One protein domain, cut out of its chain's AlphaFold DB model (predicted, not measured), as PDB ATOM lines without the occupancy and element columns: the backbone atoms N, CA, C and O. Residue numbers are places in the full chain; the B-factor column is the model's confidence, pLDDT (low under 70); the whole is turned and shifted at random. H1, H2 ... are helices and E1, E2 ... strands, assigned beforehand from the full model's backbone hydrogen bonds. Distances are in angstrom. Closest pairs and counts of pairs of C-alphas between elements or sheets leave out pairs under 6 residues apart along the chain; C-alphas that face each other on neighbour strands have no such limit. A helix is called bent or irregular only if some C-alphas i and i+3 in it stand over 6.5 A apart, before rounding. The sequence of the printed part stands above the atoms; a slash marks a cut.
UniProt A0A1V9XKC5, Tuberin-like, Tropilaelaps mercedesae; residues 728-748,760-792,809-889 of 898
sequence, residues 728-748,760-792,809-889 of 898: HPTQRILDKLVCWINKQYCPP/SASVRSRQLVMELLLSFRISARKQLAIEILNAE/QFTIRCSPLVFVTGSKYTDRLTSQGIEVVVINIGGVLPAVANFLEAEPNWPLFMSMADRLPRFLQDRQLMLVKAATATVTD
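This is residues 728 to 748, 760 to 792 and 809 to 889 of the 898 residues of the protein "Tuberin-like" of Tropilaelaps mercedesae (UniProt A0A1V9XKC5). Two pairs of side-by-side helices, H1 with H4 and H2 with H5, cross at a slant to make a helical head, and H2 leads from it into a small sheet of three strands. H6 and H7 come near the sheet by its strand E1, while H3 lies at the far end from H5, beyond the bent strand E3, and a tail with no named element closes the printed part. The 135 printed residues hold H1 H2 E1 E2 E3 H3 H4 H5 H6 H7 in that order, a mixed class of helices and strands; the sheet, E1 - E2 - E3, is antiparallel. The whole is compact, with a radius of gyration of the C-alphas of 15.9 A, and flat, spanning 49 by 49 by 26 A.

Begin with H1, residues 730 to 745; it touches H4, residues 844 to 854, with its residues 738 to 745 alone, at a shallow tilt of 17 degrees, the same way, closest at the C-alphas of Asn 742 and Ala 847, 5.8 A. H2, residues 760 to 774, only just touches H1, with 3 pairs of C-alphas within 8 A, the closest those of Ile 741 and Arg 766, 6.9 A. H2 touches H4 at a steep tilt of 44 degrees, closest at the C-alphas of Leu 773 and Val 844, 6.6 A. It also touches H5, residues 858 to 865, at a shallow tilt of 15 degrees, closest at the C-alphas of Gln 767 and Leu 860, 6.5 A. Next look at the hairpin of E1, residues 776 to 778, and E2, residues 783 to 789, where N 777 and O 785 are 2.8 A apart, within hydrogen-bond range. E3, residues 810 to 819, is antiparallel to E2, with N 786 and O 813 at 3.0 A, and bends by 86 degrees at residue 816. H3, residues 824 to 831, H6, residues 868 to 873, and H7, residues 875 to 878, only graze the sheet. Every O i to N i+4 pair is within hydrogen-bond range in H1, H2, H4, H5 and H6; H3 has 3 of 4, and H7 is too short for such a pair.

Find C-alpha 730 at (0.248, 26.360, 51.799); from there H1 runs 23.1 A. H2 measures 20.7 A, E1 7.0 A, E2 19.3 A, E3 21.2 A, H3 10.5 A, H4 15.4 A, H5 10.3 A and H6 8.6 A. H7 runs 5.1 A to C-alpha 878 at (-6.972, 40.932, 39.104).

Look for two cuts: C-alphas 748 and 760 are 23.0 A apart, and C-alphas 792 and 809 are 9.5 A apart. The link from H3 to H4 is long. Mean pLDDT of the printed part is 78.7; 19 residues are under 70, among them 881 to 889.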
ATOM      1  N   HIS A 728      -1.919  22.397  54.583       81.06
ATOM      2  CA  HIS A 728      -0.957  23.111  55.437       81.06
ATOM      3  C   HIS A 728       0.489  22.772  55.025       81.06
ATOM      4  O   HIS A 728       0.725  21.619  54.684       81.06
ATOM      5  N   PRO A 729       1.490  23.680  55.076       85.62
ATOM      6  CA  PRO A 729       1.441  25.131  55.288       85.62
ATOM      7  C   PRO A 729       1.429  25.916  53.952       85.62
ATOM      8  O   PRO A 729       2.383  26.612  53.602       85.62
ATOM      9  N   THR A 730       0.341  25.837  53.180       87.81
ATOM     10  CA  THR A 730       0.248  26.360  51.799       87.81
ATOM     11  C   THR A 730       0.573  27.863  51.659       87.81
ATOM     12  O   THR A 730       1.234  28.252  50.698       87.81
ATOM     13  N   GLN A 731       0.189  28.708  52.629       89.00
ATOM     14  CA  GLN A 731       0.544  30.143  52.649       89.00
ATOM     15  C   GLN A 731       2.056  30.365  52.786       89.00
ATOM     16  O   GLN A 731       2.634  31.153  52.042       89.00
ATOM     17  N   ARG A 732       2.701  29.644  53.712       89.62
ATOM     18  CA  ARG A 732       4.139  29.760  53.996       89.62
ATOM     19  C   ARG A 732       4.966  29.415  52.756       89.62
ATOM     20  O   ARG A 732       5.885  30.149  52.400       89.62
ATOM     21  N   ILE A 733       4.572  28.348  52.056       90.25
ATOM     22  CA  ILE A 733       5.207  27.935  50.800       90.25
ATOM     23  C   ILE A 733       5.051  29.025  49.729       90.25
ATOM     24  O   ILE A 733       6.038  29.398  49.094       90.25
ATOM     25  N   LEU A 734       3.842  29.571  49.547       90.00
ATOM     26  CA  LEU A 734       3.599  30.629  48.563       90.00
ATOM     27  C   LEU A 734       4.446  31.876  48.843       90.00
ATOM     28  O   LEU A 734       5.102  32.379  47.932       90.00
ATOM     29  N   ASP A 735       4.473  32.342  50.092       89.69
ATOM     30  CA  ASP A 735       5.252  33.518  50.491       89.69
ATOM     31  C   ASP A 735       6.746  33.312  50.227       89.69
ATOM     32  O   ASP A 735       7.424  34.220  49.742       89.69
ATOM     33  N   LYS A 736       7.268  32.106  50.480       89.50
ATOM     34  CA  LYS A 736       8.665  31.767  50.196       89.50
ATOM     35  C   LYS A 736       8.973  31.719  48.705       89.50
ATOM     36  O   LYS A 736       9.981  32.295  48.303       89.50
ATOM     37  N   LEU A 737       8.114  31.114  47.883       89.50
ATOM     38  CA  LEU A 737       8.292  31.083  46.426       89.50
ATOM     39  C   LEU A 737       8.229  32.492  45.817       89.50
ATOM     40  O   LEU A 737       9.077  32.848  44.998       89.50
ATOM     41  N   VAL A 738       7.272  33.316  46.259       89.12
ATOM     42  CA  VAL A 738       7.116  34.714  45.825       89.12
ATOM     43  C   VAL A 738       8.295  35.577  46.291       89.12
ATOM     44  O   VAL A 738       8.820  36.381  45.523       89.12
ATOM     45  N   CYS A 739       8.751  35.413  47.534       87.25
ATOM     46  CA  CYS A 739       9.926  36.116  48.049       87.25
ATOM     47  C   CYS A 739      11.193  35.722  47.279       87.25
ATOM     48  O   CYS A 739      11.965  36.596  46.887       87.25
ATOM     49  N   TRP A 740      11.386  34.426  47.021       87.31
ATOM     50  CA  TRP A 740      12.532  33.922  46.271       87.31
ATOM     51  C   TRP A 740      12.559  34.482  44.848       87.31
ATOM     52  O   TRP A 740      13.576  35.037  44.441       87.31
ATOM     53  N   ILE A 741      11.444  34.417  44.111       85.44
ATOM     54  CA  ILE A 741      11.418  34.881  42.721       85.44
ATOM     55  C   ILE A 741      11.570  36.402  42.608       85.44
ATOM     56  O   ILE A 741      12.270  36.885  41.724       85.44
ATOM     57  N   ASN A 742      11.010  37.164  43.551       84.94
ATOM     58  CA  ASN A 742      11.220  38.610  43.601       84.94
ATOM     59  C   ASN A 742      12.674  38.974  43.913       84.94
ATOM     60  O   ASN A 742      13.179  39.923  43.327       84.94
ATOM     61  N   LYS A 743      13.378  38.216  44.764       80.94
ATOM     62  CA  LYS A 743      14.822  38.419  44.986       80.94
ATOM     63  C   LYS A 743      15.659  38.171  43.722       80.94
ATOM     64  O   LYS A 743      16.708  38.788  43.588       80.94
ATOM     65  N   GLN A 744      15.203  37.307  42.805       77.81
ATOM     66  CA  GLN A 744      15.888  37.059  41.527       77.81
ATOM     67  C   GLN A 744      15.753  38.239  40.549       77.81
ATOM     68  O   GLN A 744      16.720  38.570  39.872       77.81
ATOM     69  N   TYR A 745      14.579  38.882  40.478       78.31
ATOM     70  CA  TYR A 745      14.331  40.012  39.562       78.31
ATOM     71  C   TYR A 745      14.624  41.391  40.178       78.31
ATOM     72  O   TYR A 745      14.950  42.333  39.460       78.31
ATOM     73  N   CYS A 746      14.536  41.521  41.503       73.44
ATOM     74  CA  CYS A 746      14.765  42.755  42.255       73.44
ATOM     75  C   CYS A 746      15.791  42.514  43.381       73.44
ATOM     76  O   CYS A 746      15.409  42.417  44.553       73.44
ATOM     77  N   PRO A 747      17.093  42.389  43.058       65.81
ATOM     78  CA  PRO A 747      18.123  42.192  44.070       65.81
ATOM     79  C   PRO A 747      18.233  43.422  44.996       65.81
ATOM     80  O   PRO A 747      18.145  44.562  44.521       65.81
ATOM     81  N   PRO A 748      18.424  43.236  46.317       59.69
ATOM     82  CA  PRO A 748      18.586  44.342  47.255       59.69
ATOM     83  C   PRO A 748      19.840  45.165  46.928       59.69
ATOM     84  O   PRO A 748      20.907  44.635  46.619       59.69
ATOM     85  N   SER A 760      21.304  26.953  33.603       68.75
ATOM     86  CA  SER A 760      20.131  26.182  33.152       68.75
ATOM     87  C   SER A 760      19.202  25.762  34.300       68.75
ATOM     88  O   SER A 760      17.981  25.779  34.153       68.75
ATOM     89  N   ALA A 761      19.764  25.448  35.471       69.31
ATOM     90  CA  ALA A 761      19.011  25.102  36.673       69.31
ATOM     91  C   ALA A 761      18.256  26.301  37.285       69.31
ATOM     92  O   ALA A 761      17.128  26.141  37.753       69.31
ATOM     93  N   SER A 762      18.832  27.507  37.233       76.88
ATOM     94  CA  SER A 762      18.164  28.744  37.658       76.88
ATOM     95  C   SER A 762      17.008  29.094  36.717       76.88
ATOM     96  O   SER A 762      15.899  29.360  37.176       76.88
ATOM     97  N   VAL A 763      17.219  28.983  35.397       82.81
ATOM     98  CA  VAL A 763      16.162  29.171  34.383       82.81
ATOM     99  C   VAL A 763      15.011  28.185  34.604       82.81
ATOM    100  O   VAL A 763      13.858  28.602  34.654       82.81
ATOM    101  N   ARG A 764      15.310  26.897  34.827       84.06
ATOM    102  CA  ARG A 764      14.295  25.871  35.127       84.06
ATOM    103  C   ARG A 764      13.537  26.162  36.424       84.06
ATOM    104  O   ARG A 764      12.327  25.976  36.475       84.06
ATOM    105  N   SER A 765      14.221  26.651  37.455       87.06
ATOM    106  CA  SER A 765      13.586  27.015  38.730       87.06
ATOM    107  C   SER A 765      12.635  28.205  38.568       87.06
ATOM    108  O   SER A 765      11.495  28.148  39.026       87.06
ATOM    109  N   ARG A 766      13.063  29.255  37.851       87.62
ATOM    110  CA  ARG A 766      12.216  30.413  37.509       87.62
ATOM    111  C   ARG A 766      11.018  29.995  36.655       87.62
ATOM    112  O   ARG A 766       9.902  30.426  36.935       87.62
ATOM    113  N   GLN A 767      11.226  29.087  35.699       88.62
ATOM    114  CA  GLN A 767      10.162  28.481  34.900       88.62
ATOM    115  C   GLN A 767       9.120  27.775  35.762       88.62
ATOM    116  O   GLN A 767       7.939  28.070  35.628       88.62
ATOM    117  N   LEU A 768       9.536  26.879  36.662       89.25
ATOM    118  CA  LEU A 768       8.621  26.108  37.509       89.25
ATOM    119  C   LEU A 768       7.756  27.006  38.400       89.25
ATOM    120  O   LEU A 768       6.548  26.784  38.515       89.25
ATOM    121  N   VAL A 769       8.361  28.030  39.010       90.44
ATOM    122  CA  VAL A 769       7.635  28.973  39.870       90.44
ATOM    123  C   VAL A 769       6.676  29.828  39.044       90.44
ATOM    124  O   VAL A 769       5.507  29.930  39.406       90.44
ATOM    125  N   MET A 770       7.116  30.400  37.918       90.00
ATOM    126  CA  MET A 770       6.241  31.223  37.072       90.00
ATOM    127  C   MET A 770       5.115  30.418  36.434       90.00
ATOM    128  O   MET A 770       3.984  30.894  36.370       90.00
ATOM    129  N   GLU A 771       5.380  29.175  36.041       88.94
ATOM    130  CA  GLU A 771       4.354  28.271  35.539       88.94
ATOM    131  C   GLU A 771       3.274  28.010  36.598       88.94
ATOM    132  O   GLU A 771       2.080  28.035  36.286       88.94
ATOM    133  N   LEU A 772       3.678  27.800  37.857       90.25
ATOM    134  CA  LEU A 772       2.748  27.658  38.973       90.25
ATOM    135  C   LEU A 772       1.945  28.950  39.192       90.25
ATOM    136  O   LEU A 772       0.719  28.897  39.235       90.25
ATOM    137  N   LEU A 773       2.599  30.109  39.287       90.19
ATOM    138  CA  LEU A 773       1.927  31.382  39.569       90.19
ATOM    139  C   LEU A 773       0.939  31.787  38.463       90.19
ATOM    140  O   LEU A 773      -0.194  32.165  38.757       90.19
ATOM    141  N   LEU A 774       1.322  31.643  37.190       89.12
ATOM    142  CA  LEU A 774       0.463  31.960  36.040       89.12
ATOM    143  C   LEU A 774      -0.698  30.970  35.860       89.12
ATOM    144  O   LEU A 774      -1.674  31.279  35.166       89.12
ATOM    145  N   SER A 775      -0.629  29.795  36.494       88.44
ATOM    146  CA  SER A 775      -1.717  28.811  36.496       88.44
ATOM    147  C   SER A 775      -2.839  29.129  37.492       88.44
ATOM    148  O   SER A 775      -3.895  28.505  37.419       88.44
ATOM    149  N   PHE A 776      -2.653  30.093  38.403       89.06
ATOM    150  CA  PHE A 776      -3.658  30.423  39.415       89.06
ATOM    151  C   PHE A 776      -4.914  31.038  38.795       89.06
ATOM    152  O   PHE A 776      -4.850  31.966  37.991       89.06
ATOM    153  N   ARG A 777      -6.075  30.532  39.201       86.50
ATOM    154  CA  ARG A 777      -7.409  31.022  38.844       86.50
ATOM    155  C   ARG A 777      -8.254  31.135  40.106       86.50
ATOM    156  O   ARG A 777      -8.015  30.420  41.082       86.50
ATOM    157  N   ILE A 778      -9.256  32.004  40.098       84.25
ATOM    158  CA  ILE A 778     -10.207  32.140  41.202       84.25
ATOM    159  C   ILE A 778     -11.585  31.664  40.747       84.25
ATOM    160  O   ILE A 778     -12.181  32.178  39.805       84.25
ATOM    161  N   SER A 779     -12.113  30.661  41.447       82.81
ATOM    162  CA  SER A 779     -13.481  30.181  41.232       82.81
ATOM    163  C   SER A 779     -14.510  31.193  41.744       82.81
ATOM    164  O   SER A 779     -14.242  31.943  42.677       82.81
ATOM    165  N   ALA A 780     -15.753  31.127  41.255       77.12
ATOM    166  CA  ALA A 780     -16.861  31.965  41.730       77.12
ATOM    167  C   ALA A 780     -17.100  31.891  43.256       77.12
ATOM    168  O   ALA A 780     -17.629  32.830  43.850       77.12
ATOM    169  N   ARG A 781     -16.687  30.790  43.905       77.50
ATOM    170  CA  ARG A 781     -16.723  30.606  45.371       77.50
ATOM    171  C   ARG A 781     -15.482  31.141  46.098       77.50
ATOM    172  O   ARG A 781     -15.317  30.878  47.285       77.50
ATOM    173  N   LYS A 782     -14.617  31.874  45.398       81.44
ATOM    174  CA  LYS A 782     -13.318  32.380  45.860       81.44
ATOM    175  C   LYS A 782     -12.318  31.300  46.291       81.44
ATOM    176  O   LYS A 782     -11.424  31.571  47.092       81.44
ATOM    177  N   GLN A 783     -12.472  30.088  45.759       84.00
ATOM    178  CA  GLN A 783     -11.493  29.007  45.892       84.00
ATOM    179  C   GLN A 783     -10.315  29.259  44.956       84.00
ATOM    180  O   GLN A 783     -10.519  29.725  43.830       84.00
ATOM    181  N   LEU A 784      -9.110  28.925  45.413       85.25
ATOM    182  CA  LEU A 784      -7.932  28.905  44.557       85.25
ATOM    183  C   LEU A 784      -8.025  27.696  43.622       85.25
ATOM    184  O   LEU A 784      -8.270  26.573  44.060       85.25
ATOM    185  N   ALA A 785      -7.852  27.922  42.330       84.25
ATOM    186  CA  ALA A 785      -7.845  26.892  41.306       84.25
ATOM    187  C   ALA A 785      -6.538  26.952  40.511       84.25
ATOM    188  O   ALA A 785      -5.927  28.014  40.397       84.25
ATOM    189  N   ILE A 786      -6.117  25.815  39.963       84.75
ATOM    190  CA  ILE A 786      -4.957  25.722  39.072       84.75
ATOM    191  C   ILE A 786      -5.422  25.259  37.690       84.75
ATOM    192  O   ILE A 786      -6.176  24.290  37.565       84.75
ATOM    193  N   GLU A 787      -4.965  25.958  36.656       80.75
ATOM    194  CA  GLU A 787      -5.104  25.556  35.257       80.75
ATOM    195  C   GLU A 787      -4.045  24.496  34.912       80.75
ATOM    196  O   GLU A 787      -2.843  24.751  35.005       80.75
ATOM    197  N   ILE A 788      -4.489  23.302  34.514       76.19
ATOM    198  CA  ILE A 788      -3.621  22.174  34.145       76.19
ATOM    199  C   ILE A 788      -3.778  21.902  32.643       76.19
ATOM    200  O   ILE A 788      -4.904  21.843  32.144       76.19
ATOM    201  N   LEU A 789      -2.662  21.724  31.925       67.69
ATOM    202  CA  LEU A 789      -2.684  21.190  30.560       67.69
ATOM    203  C   LEU A 789      -3.051  19.705  30.592       67.69
ATOM    204  O   LEU A 789      -2.350  18.921  31.231       67.69
ATOM    205  N   ASN A 790      -4.079  19.302  29.845       57.78
ATOM    206  CA  ASN A 790      -4.311  17.888  29.571       57.78
ATOM    207  C   ASN A 790      -3.281  17.437  28.522       57.78
ATOM    208  O   ASN A 790      -3.471  17.653  27.325       57.78
ATOM    209  N   ALA A 791      -2.163  16.857  28.958       46.81
ATOM    210  CA  ALA A 791      -1.380  15.988  28.086       46.81
ATOM    211  C   ALA A 791      -2.182  14.689  27.910       46.81
ATOM    212  O   ALA A 791      -2.674  14.158  28.898       46.81
ATOM    213  N   GLU A 792      -2.372  14.252  26.668       37.22
ATOM    214  CA  GLU A 792      -3.225  13.135  26.235       37.22
ATOM    215  C   GLU A 792      -3.414  12.018  27.286       37.22
ATOM    216  O   GLU A 792      -2.480  11.270  27.583       37.22
ATOM    217  N   GLN A 809      -6.488  21.472  25.345       57.66
ATOM    218  CA  GLN A 809      -7.582  21.552  26.309       57.66
ATOM    219  C   GLN A 809      -6.988  21.720  27.709       57.66
ATOM    220  O   GLN A 809      -6.193  20.900  28.166       57.66
ATOM    221  N   PHE A 810      -7.368  22.802  28.382       63.00
ATOM    222  CA  PHE A 810      -6.938  23.099  29.743       63.00
ATOM    223  C   PHE A 810      -8.091  22.827  30.701       63.00
ATOM    224  O   PHE A 810      -9.212  23.290  30.480       63.00
ATOM    225  N   THR A 811      -7.815  22.094  31.778       73.75
ATOM    226  CA  THR A 811      -8.801  21.805  32.822       73.75
ATOM    227  C   THR A 811      -8.514  22.675  34.036       73.75
ATOM    228  O   THR A 811      -7.410  22.656  34.580       73.75
ATOM    229  N   ILE A 812      -9.517  23.427  34.494       77.62
ATOM    230  CA  ILE A 812      -9.434  24.183  35.746       77.62
ATOM    231  C   ILE A 812      -9.829  23.248  36.887       77.62
ATOM    232  O   ILE A 812     -10.983  22.826  36.983       77.62
ATOM    233  N   ARG A 813      -8.883  22.936  37.775       79.62
ATOM    234  CA  ARG A 813      -9.153  22.174  38.997       79.62
ATOM    235  C   ARG A 813      -9.232  23.125  40.185       79.62
ATOM    236  O   ARG A 813      -8.282  23.843  40.478       79.62
ATOM    237  N   CYS A 814     -10.384  23.149  40.851       77.81
ATOM    238  CA  CYS A 814     -10.592  23.967  42.046       77.81
ATOM    239  C   CYS A 814     -10.081  23.233  43.285       77.81
ATOM    240  O   CYS A 814     -10.387  22.053  43.468       77.81
ATOM    241  N   SER A 815      -9.365  23.939  44.159       82.62
ATOM    242  CA  SER A 815      -9.056  23.429  45.489       82.62
ATOM    243  C   SER A 815     -10.346  23.265  46.304       82.62
ATOM    244  O   SER A 815     -11.165  24.192  46.344       82.62
ATOM    245  N   PRO A 816     -10.545  22.123  46.983       80.12
ATOM    246  CA  PRO A 816     -11.716  21.915  47.824       80.12
ATOM    247  C   PRO A 816     -11.714  22.812  49.075       80.12
ATOM    248  O   PRO A 816     -12.778  23.303  49.459       80.12
ATOM    249  N   LEU A 817     -10.544  23.057  49.681       84.38
ATOM    250  CA  LEU A 817     -10.406  23.635  51.030       84.38
ATOM    251  C   LEU A 817      -9.512  24.887  51.107       84.38
ATOM    252  O   LEU A 817      -9.343  25.445  52.191       84.38
ATOM    253  N   VAL A 818      -8.968  25.360  49.982       84.31
ATOM    254  CA  VAL A 818      -8.109  26.553  49.919       84.31
ATOM    255  C   VAL A 818      -8.836  27.716  49.244       84.31
ATOM    256  O   VAL A 818      -9.269  27.629  48.091       84.31
ATOM    257  N   PHE A 819      -8.951  28.837  49.954       85.38
ATOM    258  CA  PHE A 819      -9.686  30.032  49.537       85.38
ATOM    259  C   PHE A 819      -8.783  31.261  49.520       85.38
ATOM    260  O   PHE A 819      -7.839  31.357  50.289       85.38
ATOM    261  N   VAL A 820      -9.089  32.234  48.667       82.44
ATOM    262  CA  VAL A 820      -8.299  33.475  48.550       82.44
ATOM    263  C   VAL A 820      -8.792  34.564  49.509       82.44
ATOM    264  O   VAL A 820      -8.032  35.397  49.987       82.44
ATOM    265  N   THR A 821     -10.088  34.571  49.822       79.38
ATOM    266  CA  THR A 821     -10.658  35.479  50.828       79.38
ATOM    267  C   THR A 821     -11.770  34.774  51.589       79.38
ATOM    268  O   THR A 821     -12.549  34.040  50.975       79.38
ATOM    269  N   GLY A 822     -11.882  35.056  52.887       74.00
ATOM    270  CA  GLY A 822     -12.968  34.549  53.723       74.00
ATOM    271  C   GLY A 822     -14.349  34.945  53.191       74.00
ATOM    272  O   GLY A 822     -14.542  36.008  52.593       74.00
ATOM    273  N   SER A 823     -15.325  34.065  53.386       77.12
ATOM    274  CA  SER A 823     -16.720  34.283  53.017       77.12
ATOM    275  C   SER A 823     -17.655  33.633  54.036       77.12
ATOM    276  O   SER A 823     -17.280  32.700  54.736       77.12
ATOM    277  N   LYS A 824     -18.943  34.000  54.019       75.44
ATOM    278  CA  LYS A 824     -19.976  33.308  54.821       75.44
ATOM    279  C   LYS A 824     -20.043  31.791  54.567       75.44
ATOM    280  O   LYS A 824     -20.750  31.077  55.274       75.44
ATOM    281  N   TYR A 825     -19.433  31.303  53.487       77.62
ATOM    282  CA  TYR A 825     -19.299  29.882  53.187       77.62
ATOM    283  C   TYR A 825     -18.117  29.251  53.941       77.62
ATOM    284  O   TYR A 825     -18.291  28.188  54.525       77.62
ATOM    285  N   THR A 826     -16.965  29.926  54.029       81.31
ATOM    286  CA  THR A 826     -15.816  29.451  54.826       81.31
ATOM    287  C   THR A 826     -16.137  29.434  56.319       81.31
ATOM    288  O   THR A 826     -15.785  28.478  57.005       81.31
ATOM    289  N   ASP A 827     -16.901  30.414  56.811       79.31
ATOM    290  CA  ASP A 827     -17.342  30.466  58.216       79.31
ATOM    291  C   ASP A 827     -18.295  29.304  58.558       79.31
ATOM    292  O   ASP A 827     -18.276  28.749  59.659       79.31
ATOM    293  N   ARG A 828     -19.114  28.885  57.583       80.06
ATOM    294  CA  ARG A 828     -20.008  27.723  57.704       80.06
ATOM    295  C   ARG A 828     -19.252  26.397  57.718       80.06
ATOM    296  O   ARG A 828     -19.595  25.527  58.504       80.06
ATOM    297  N   LEU A 829     -18.221  26.254  56.891       81.81
ATOM    298  CA  LEU A 829     -17.361  25.068  56.906       81.81
ATOM    299  C   LEU A 829     -16.576  24.968  58.222       81.81
ATOM    300  O   LEU A 829     -16.555  23.914  58.851       81.81
ATOM    301  N   THR A 830     -16.031  26.091  58.692       82.19
ATOM    302  CA  THR A 830     -15.277  26.151  59.954       82.19
ATOM    303  C   THR A 830     -16.170  25.828  61.158       82.19
ATOM    304  O   THR A 830     -15.772  25.077  62.044       82.19
ATOM    305  N   SER A 831     -17.418  26.315  61.177       81.31
ATOM    306  CA  SER A 831     -18.395  25.970  62.229       81.31
ATOM    307  C   SER A 831     -18.892  24.519  62.173       81.31
ATOM    308  O   SER A 831     -19.411  24.023  63.169       81.31
ATOM    309  N   GLN A 832     -18.695  23.821  61.051       83.75
ATOM    310  CA  GLN A 832     -18.911  22.375  60.913       83.75
ATOM    311  C   GLN A 832     -17.668  21.543  61.282       83.75
ATOM    312  O   GLN A 832     -17.690  20.324  61.131       83.75
ATOM    313  N   GLY A 833     -16.595  22.178  61.767       76.75
ATOM    314  CA  GLY A 833     -15.351  21.508  62.154       76.75
ATOM    315  C   GLY A 833     -14.422  21.162  60.986       76.75
ATOM    316  O   GLY A 833     -13.479  20.402  61.177       76.75
ATOM    317  N   ILE A 834     -14.667  21.697  59.784       81.38
ATOM    318  CA  ILE A 834     -13.802  21.503  58.613       81.38
ATOM    319  C   ILE A 834     -12.719  22.589  58.617       81.38
ATOM    320  O   ILE A 834     -13.039  23.778  58.576       81.38
ATOM    321  N   GLU A 835     -11.443  22.192  58.644       79.19
ATOM    322  CA  GLU A 835     -10.308  23.123  58.572       79.19
ATOM    323  C   GLU A 835     -10.190  23.691  57.147       79.19
ATOM    324  O   GLU A 835     -10.017  22.962  56.169       79.19
ATOM    325  N   VAL A 836     -10.325  25.011  57.026       83.62
ATOM    326  CA  VAL A 836     -10.258  25.746  55.758       83.62
ATOM    327  C   VAL A 836      -9.073  26.701  55.803       83.62
ATOM    328  O   VAL A 836      -8.903  27.423  56.785       83.62
ATOM    329  N   VAL A 837      -8.287  26.769  54.725       84.94
ATOM    330  CA  VAL A 837      -7.158  27.704  54.624       84.94
ATOM    331  C   VAL A 837      -7.507  28.886  53.736       84.94
ATOM    332  O   VAL A 837      -7.939  28.721  52.596       84.94
ATOM    333  N   VAL A 838      -7.274  30.093  54.256       85.19
ATOM    334  CA  VAL A 838      -7.370  31.341  53.495       85.19
ATOM    335  C   VAL A 838      -5.960  31.831  53.163       85.19
ATOM    336  O   VAL A 838      -5.194  32.153  54.066       85.19
ATOM    337  N   ILE A 839      -5.622  31.876  51.875       85.62
ATOM    338  CA  ILE A 839      -4.307  32.261  51.346       85.62
ATOM    339  C   ILE A 839      -4.357  33.682  50.797       85.62
ATOM    340  O   ILE A 839      -5.240  34.034  50.015       85.62
ATOM    341  N   ASN A 840      -3.357  34.484  51.146       84.94
ATOM    342  CA  ASN A 840      -3.121  35.783  50.541       84.94
ATOM    343  C   ASN A 840      -2.240  35.633  49.295       84.94
ATOM    344  O   ASN A 840      -1.052  35.340  49.392       84.94
ATOM    345  N   ILE A 841      -2.819  35.891  48.124       84.12
ATOM    346  CA  ILE A 841      -2.109  35.847  46.835       84.12
ATOM    347  C   ILE A 841      -1.671  37.234  46.336       84.12
ATOM    348  O   ILE A 841      -1.236  37.372  45.195       84.12
ATOM    349  N   GLY A 842      -1.780  38.281  47.157       81.12
ATOM    350  CA  GLY A 842      -1.482  39.660  46.756       81.12
ATOM    351  C   GLY A 842      -0.045  39.883  46.266       81.12
ATOM    352  O   GLY A 842       0.193  40.805  45.494       81.12
ATOM    353  N   GLY A 843       0.902  39.023  46.662       82.50
ATOM    354  CA  GLY A 843       2.291  39.051  46.189       82.50
ATOM    355  C   GLY A 843       2.519  38.456  44.791       82.50
ATOM    356  O   GLY A 843       3.593  38.644  44.224       82.50
ATOM    357  N   VAL A 844       1.522  37.780  44.206       86.44
ATOM    358  CA  VAL A 844       1.647  37.113  42.897       86.44
ATOM    359  C   VAL A 844       1.675  38.117  41.744       86.44
ATOM    360  O   VAL A 844       2.530  38.008  40.871       86.44
ATOM    361  N   LEU A 845       0.787  39.121  41.743       85.56
ATOM    362  CA  LEU A 845       0.738  40.134  40.677       85.56
ATOM    363  C   LEU A 845       2.038  40.960  40.583       85.56
ATOM    364  O   LEU A 845       2.558  41.084  39.475       85.56
ATOM    365  N   PRO A 846       2.625  41.457  41.696       85.69
ATOM    366  CA  PRO A 846       3.945  42.090  41.660       85.69
ATOM    367  C   PRO A 846       5.048  41.179  41.112       85.69
ATOM    368  O   PRO A 846       5.876  41.633  40.332       85.69
ATOM    369  N   ALA A 847       5.045  39.888  41.470       85.38
ATOM    370  CA  ALA A 847       6.037  38.941  40.963       85.38
ATOM    371  C   ALA A 847       5.926  38.743  39.441       85.38
ATOM    372  O   ALA A 847       6.942  38.753  38.748       85.38
ATOM    373  N   VAL A 848       4.703  38.619  38.912       86.81
ATOM    374  CA  VAL A 848       4.460  38.519  37.462       86.81
ATOM    375  C   VAL A 848       4.852  39.814  36.745       86.81
ATOM    376  O   VAL A 848       5.465  39.748  35.685       86.81
ATOM    377  N   ALA A 849       4.569  40.987  37.319       84.88
ATOM    378  CA  ALA A 849       4.998  42.265  36.749       84.88
ATOM    379  C   ALA A 849       6.532  42.361  36.653       84.88
ATOM    380  O   ALA A 849       7.060  42.690  35.595       84.88
ATOM    381  N   ASN A 850       7.245  41.973  37.714       85.12
ATOM    382  CA  ASN A 850       8.710  41.943  37.725       85.12
ATOM    383  C   ASN A 850       9.283  40.971  36.678       85.12
ATOM    384  O   ASN A 850      10.288  41.279  36.043       85.12
ATOM    385  N   PHE A 851       8.633  39.825  36.449       86.44
ATOM    386  CA  PHE A 851       8.997  38.903  35.366       86.44
ATOM    387  C   PHE A 851       8.850  39.542  33.982       86.44
ATOM    388  O   PHE A 851       9.751  39.428  33.156       86.44
ATOM    389  N   LEU A 852       7.743  40.245  33.728       84.94
ATOM    390  CA  LEU A 852       7.519  40.916  32.445       84.94
ATOM    391  C   LEU A 852       8.504  42.069  32.202       84.94
ATOM    392  O   LEU A 852       8.878  42.308  31.058       84.94
ATOM    393  N   GLU A 853       8.914  42.777  33.258       83.81
ATOM    394  CA  GLU A 853       9.834  43.917  33.160       83.81
ATOM    395  C   GLU A 853      11.312  43.493  33.053       83.81
ATOM    396  O   GLU A 853      12.086  44.181  32.385       83.81
ATOM    397  N   ALA A 854      11.716  42.393  33.698       82.31
ATOM    398  CA  ALA A 854      13.130  42.097  33.948       82.31
ATOM    399  C   ALA A 854      13.628  40.717  33.470       82.31
ATOM    400  O   ALA A 854      14.796  40.414  33.704       82.31
ATOM    401  N   GLU A 855      12.812  39.866  32.831       84.75
ATOM    402  CA  GLU A 855      13.245  38.527  32.388       84.75
ATOM    403  C   GLU A 855      14.267  38.579  31.229       84.75
ATOM    404  O   GLU A 855      13.909  38.970  30.115       84.75
ATOM    405  N   PRO A 856      15.522  38.122  31.433       80.88
ATOM    406  CA  PRO A 856      16.531  38.130  30.373       80.88
ATOM    407  C   PRO A 856      16.405  36.960  29.380       80.88
ATOM    408  O   PRO A 856      16.904  37.052  28.257       80.88
ATOM    409  N   ASN A 857      15.781  35.836  29.759       84.75
ATOM    410  CA  ASN A 857      15.755  34.620  28.944       84.75
ATOM    411  C   ASN A 857      14.522  34.576  28.023       84.75
ATOM    412  O   ASN A 857      13.408  34.264  28.446       84.75
ATOM    413  N   TRP A 858      14.738  34.837  26.730       83.56
ATOM    414  CA  TRP A 858      13.664  34.869  25.731       83.56
ATOM    415  C   TRP A 858      12.895  33.539  25.569       83.56
ATOM    416  O   TRP A 858      11.665  33.577  25.545       83.56
ATOM    417  N   PRO A 859      13.542  32.353  25.507       86.12
ATOM    418  CA  PRO A 859      12.822  31.074  25.500       86.12
ATOM    419  C   PRO A 859      11.885  30.871  26.698       86.12
ATOM    420  O   PRO A 859      10.747  30.438  26.517       86.12
ATOM    421  N   LEU A 860      12.340  31.207  27.910       85.94
ATOM    422  CA  LEU A 860      11.518  31.145  29.118       85.94
ATOM    423  C   LEU A 860      10.315  32.089  29.002       85.94
ATOM    424  O   LEU A 860       9.179  31.655  29.196       85.94
ATOM    425  N   PHE A 861      10.549  33.344  28.616       86.69
ATOM    426  CA  PHE A 861       9.489  34.329  28.407       86.69
ATOM    427  C   PHE A 861       8.433  33.832  27.408       86.69
ATOM    428  O   PHE A 861       7.240  33.799  27.717       86.69
ATOM    429  N   MET A 862       8.871  33.350  26.242       86.62
ATOM    430  CA  MET A 862       7.980  32.844  25.194       86.62
ATOM    431  C   MET A 862       7.198  31.605  25.634       86.62
ATOM    432  O   MET A 862       6.025  31.484  25.292       86.62
ATOM    433  N   SER A 863       7.793  30.721  26.442       84.62
ATOM    434  CA  SER A 863       7.084  29.550  26.981       84.62
ATOM    435  C   SER A 863       5.913  29.915  27.906       84.62
ATOM    436  O   SER A 863       4.976  29.132  28.058       84.62
ATOM    437  N   MET A 864       5.948  31.107  28.512       86.19
ATOM    438  CA  MET A 864       4.908  31.612  29.414       86.19
ATOM    439  C   MET A 864       3.907  32.547  28.717       86.19
ATOM    440  O   MET A 864       2.804  32.756  29.233       86.19
ATOM    441  N   ALA A 865       4.249  33.072  27.535       82.06
ATOM    442  CA  ALA A 865       3.446  34.044  26.795       82.06
ATOM    443  C   ALA A 865       2.027  33.539  26.475       82.06
ATOM    444  O   ALA A 865       1.076  34.306  26.575       82.06
ATOM    445  N   ASP A 866       1.852  32.243  26.196       79.12
ATOM    446  CA  ASP A 866       0.535  31.657  25.897       79.12
ATOM    447  C   ASP A 866      -0.408  31.605  27.114       79.12
ATOM    448  O   ASP A 866      -1.635  31.580  26.967       79.12
ATOM    449  N   ARG A 867       0.143  31.600  28.336       83.44
ATOM    450  CA  ARG A 867      -0.629  31.534  29.592       83.44
ATOM    451  C   ARG A 867      -1.006  32.914  30.122       83.44
ATOM    452  O   ARG A 867      -2.009  33.045  30.829       83.44
ATOM    453  N   LEU A 868      -0.241  33.942  29.757       84.31
ATOM    454  CA  LEU A 868      -0.415  35.307  30.246       84.31
ATOM    455  C   LEU A 868      -1.788  35.914  29.882       84.31
ATOM    456  O   LEU A 868      -2.451  36.415  30.792       84.31
ATOM    457  N   PRO A 869      -2.307  35.808  28.637       84.00
ATOM    458  CA  PRO A 869      -3.637  36.318  28.306       84.00
ATOM    459  C   PRO A 869      -4.745  35.704  29.162       84.00
ATOM    460  O   PRO A 869      -5.671  36.401  29.564       84.00
ATOM    461  N   ARG A 870      -4.651  34.408  29.473       81.31
ATOM    462  CA  ARG A 870      -5.667  33.703  30.269       81.31
ATOM    463  C   ARG A 870      -5.581  34.041  31.747       81.31
ATOM    464  O   ARG A 870      -6.612  34.148  32.401       81.31
ATOM    465  N   PHE A 871      -4.367  34.251  32.250       85.25
ATOM    466  CA  PHE A 871      -4.142  34.768  33.594       85.25
ATOM    467  C   PHE A 871      -4.764  36.162  33.750       85.25
ATOM    468  O   PHE A 871      -5.518  36.388  34.691       85.25
ATOM    469  N   LEU A 872      -4.548  37.055  32.777       83.88
ATOM    470  CA  LEU A 872      -5.107  38.416  32.754       83.88
ATOM    471  C   LEU A 872      -6.638  38.460  32.571       83.88
ATOM    472  O   LEU A 872      -7.291  39.389  33.045       83.88
ATOM    473  N   GLN A 873      -7.230  37.465  31.903       83.81
ATOM    474  CA  GLN A 873      -8.683  37.375  31.702       83.81
ATOM    475  C   GLN A 873      -9.464  37.061  32.990       83.81
ATOM    476  O   GLN A 873     -10.664  37.357  33.060       83.81
ATOM    477  N   ASP A 874      -8.819  36.504  34.020       81.94
ATOM    478  CA  ASP A 874      -9.455  36.238  35.310       81.94
ATOM    479  C   ASP A 874      -9.635  37.538  36.114       81.94
ATOM    480  O   ASP A 874      -8.794  37.963  36.909       81.94
ATOM    481  N   ARG A 875     -10.795  38.175  35.922       79.69
ATOM    482  CA  ARG A 875     -11.158  39.416  36.621       79.69
ATOM    483  C   ARG A 875     -11.135  39.271  38.141       79.69
ATOM    484  O   ARG A 875     -10.877  40.255  38.824       79.69
ATOM    485  N   GLN A 876     -11.443  38.095  38.690       79.19
ATOM    486  CA  GLN A 876     -11.484  37.921  40.143       79.19
ATOM    487  C   GLN A 876     -10.076  37.916  40.733       79.19
ATOM    488  O   GLN A 876      -9.873  38.506  41.792       79.19
ATOM    489  N   LEU A 877      -9.117  37.321  40.021       82.06
ATOM    490  CA  LEU A 877      -7.695  37.346  40.355       82.06
ATOM    491  C   LEU A 877      -7.120  38.771  40.321       82.06
ATOM    492  O   LEU A 877      -6.463  39.189  41.271       82.06
ATOM    493  N   MET A 878      -7.446  39.545  39.280       81.38
ATOM    494  CA  MET A 878      -6.972  40.932  39.104       81.38
ATOM    495  C   MET A 878      -7.528  41.918  40.144       81.38
ATOM    496  O   MET A 878      -6.957  42.982  40.368       81.38
ATOM    497  N   LEU A 879      -8.652  41.582  40.783       76.88
ATOM    498  CA  LEU A 879      -9.309  42.417  41.794       76.88
ATOM    499  C   LEU A 879      -8.857  42.105  43.230       76.88
ATOM    500  O   LEU A 879      -9.342  42.740  44.175       76.88
ATOM    501  N   VAL A 880      -7.950  41.142  43.427       75.38
ATOM    502  CA  VAL A 880      -7.384  40.847  44.747       75.38
ATOM    503  C   VAL A 880      -6.483  42.004  45.173       75.38
ATOM    504  O   VAL A 880      -5.478  42.303  44.537       75.38
ATOM    505  N   LYS A 881      -6.850  42.676  46.267       61.38
ATOM    506  CA  LYS A 881      -6.045  43.769  46.821       61.38
ATOM    507  C   LYS A 881      -4.729  43.214  47.363       61.38
ATOM    508  O   LYS A 881      -4.749  42.317  48.203       61.38
ATOM    509  N   ALA A 882      -3.607  43.797  46.944       54.88
ATOM    510  CA  ALA A 882      -2.345  43.619  47.647       54.88
ATOM    511  C   ALA A 882      -2.535  44.089  49.098       54.88
ATOM    512  O   ALA A 882      -3.000  45.208  49.337       54.88
ATOM    513  N   ALA A 883      -2.234  43.227  50.070       42.31
ATOM    514  CA  ALA A 883      -2.178  43.657  51.457       42.31
ATOM    515  C   ALA A 883      -1.112  44.755  51.561       42.31
ATOM    516  O   ALA A 883       0.027  44.557  51.144       42.31
ATOM    517  N   THR A 884      -1.502  45.923  52.064       33.47
ATOM    518  CA  THR A 884      -0.613  47.058  52.310       33.47
ATOM    519  C   THR A 884       0.478  46.641  53.292       33.47
ATOM    520  O   THR A 884       0.264  46.670  54.504       33.47
ATOM    521  N   ALA A 885       1.645  46.245  52.782       30.17
ATOM    522  CA  ALA A 885       2.855  46.237  53.583       30.17
ATOM    523  C   ALA A 885       3.207  47.698  53.868       30.17
ATOM    524  O   ALA A 885       3.322  48.524  52.964       30.17
ATOM    525  N   THR A 886       3.307  48.021  55.149       30.34
ATOM    526  CA  THR A 886       3.733  49.309  55.681       30.34
ATOM    527  C   THR A 886       5.159  49.629  55.231       30.34
ATOM    528  O   THR A 886       6.113  49.344  55.947       30.34
ATOM    529  N   VAL A 887       5.312  50.230  54.054       28.73
ATOM    530  CA  VAL A 887       6.493  51.011  53.681       28.73
ATOM    531  C   VAL A 887       5.992  52.298  53.035       28.73
ATOM    532  O   VAL A 887       5.368  52.287  51.981       28.73
ATOM    533  N   THR A 888       6.193  53.374  53.787       27.91
ATOM    534  CA  THR A 888       6.116  54.799  53.444       27.91
ATOM    535  C   THR A 888       5.598  55.168  52.053       27.91
ATOM    536  O   THR A 888       6.280  55.040  51.041       27.91
ATOM    537  N   ASP A 889       4.405  55.748  52.087       32.59
ATOM    538  CA  ASP A 889       3.854  56.758  51.194       32.59
ATOM    539  C   ASP A 889       4.905  57.537  50.371       32.59
ATOM    540  O   ASP A 889       5.603  58.409  50.894       32.59
TER     541      ASP A 889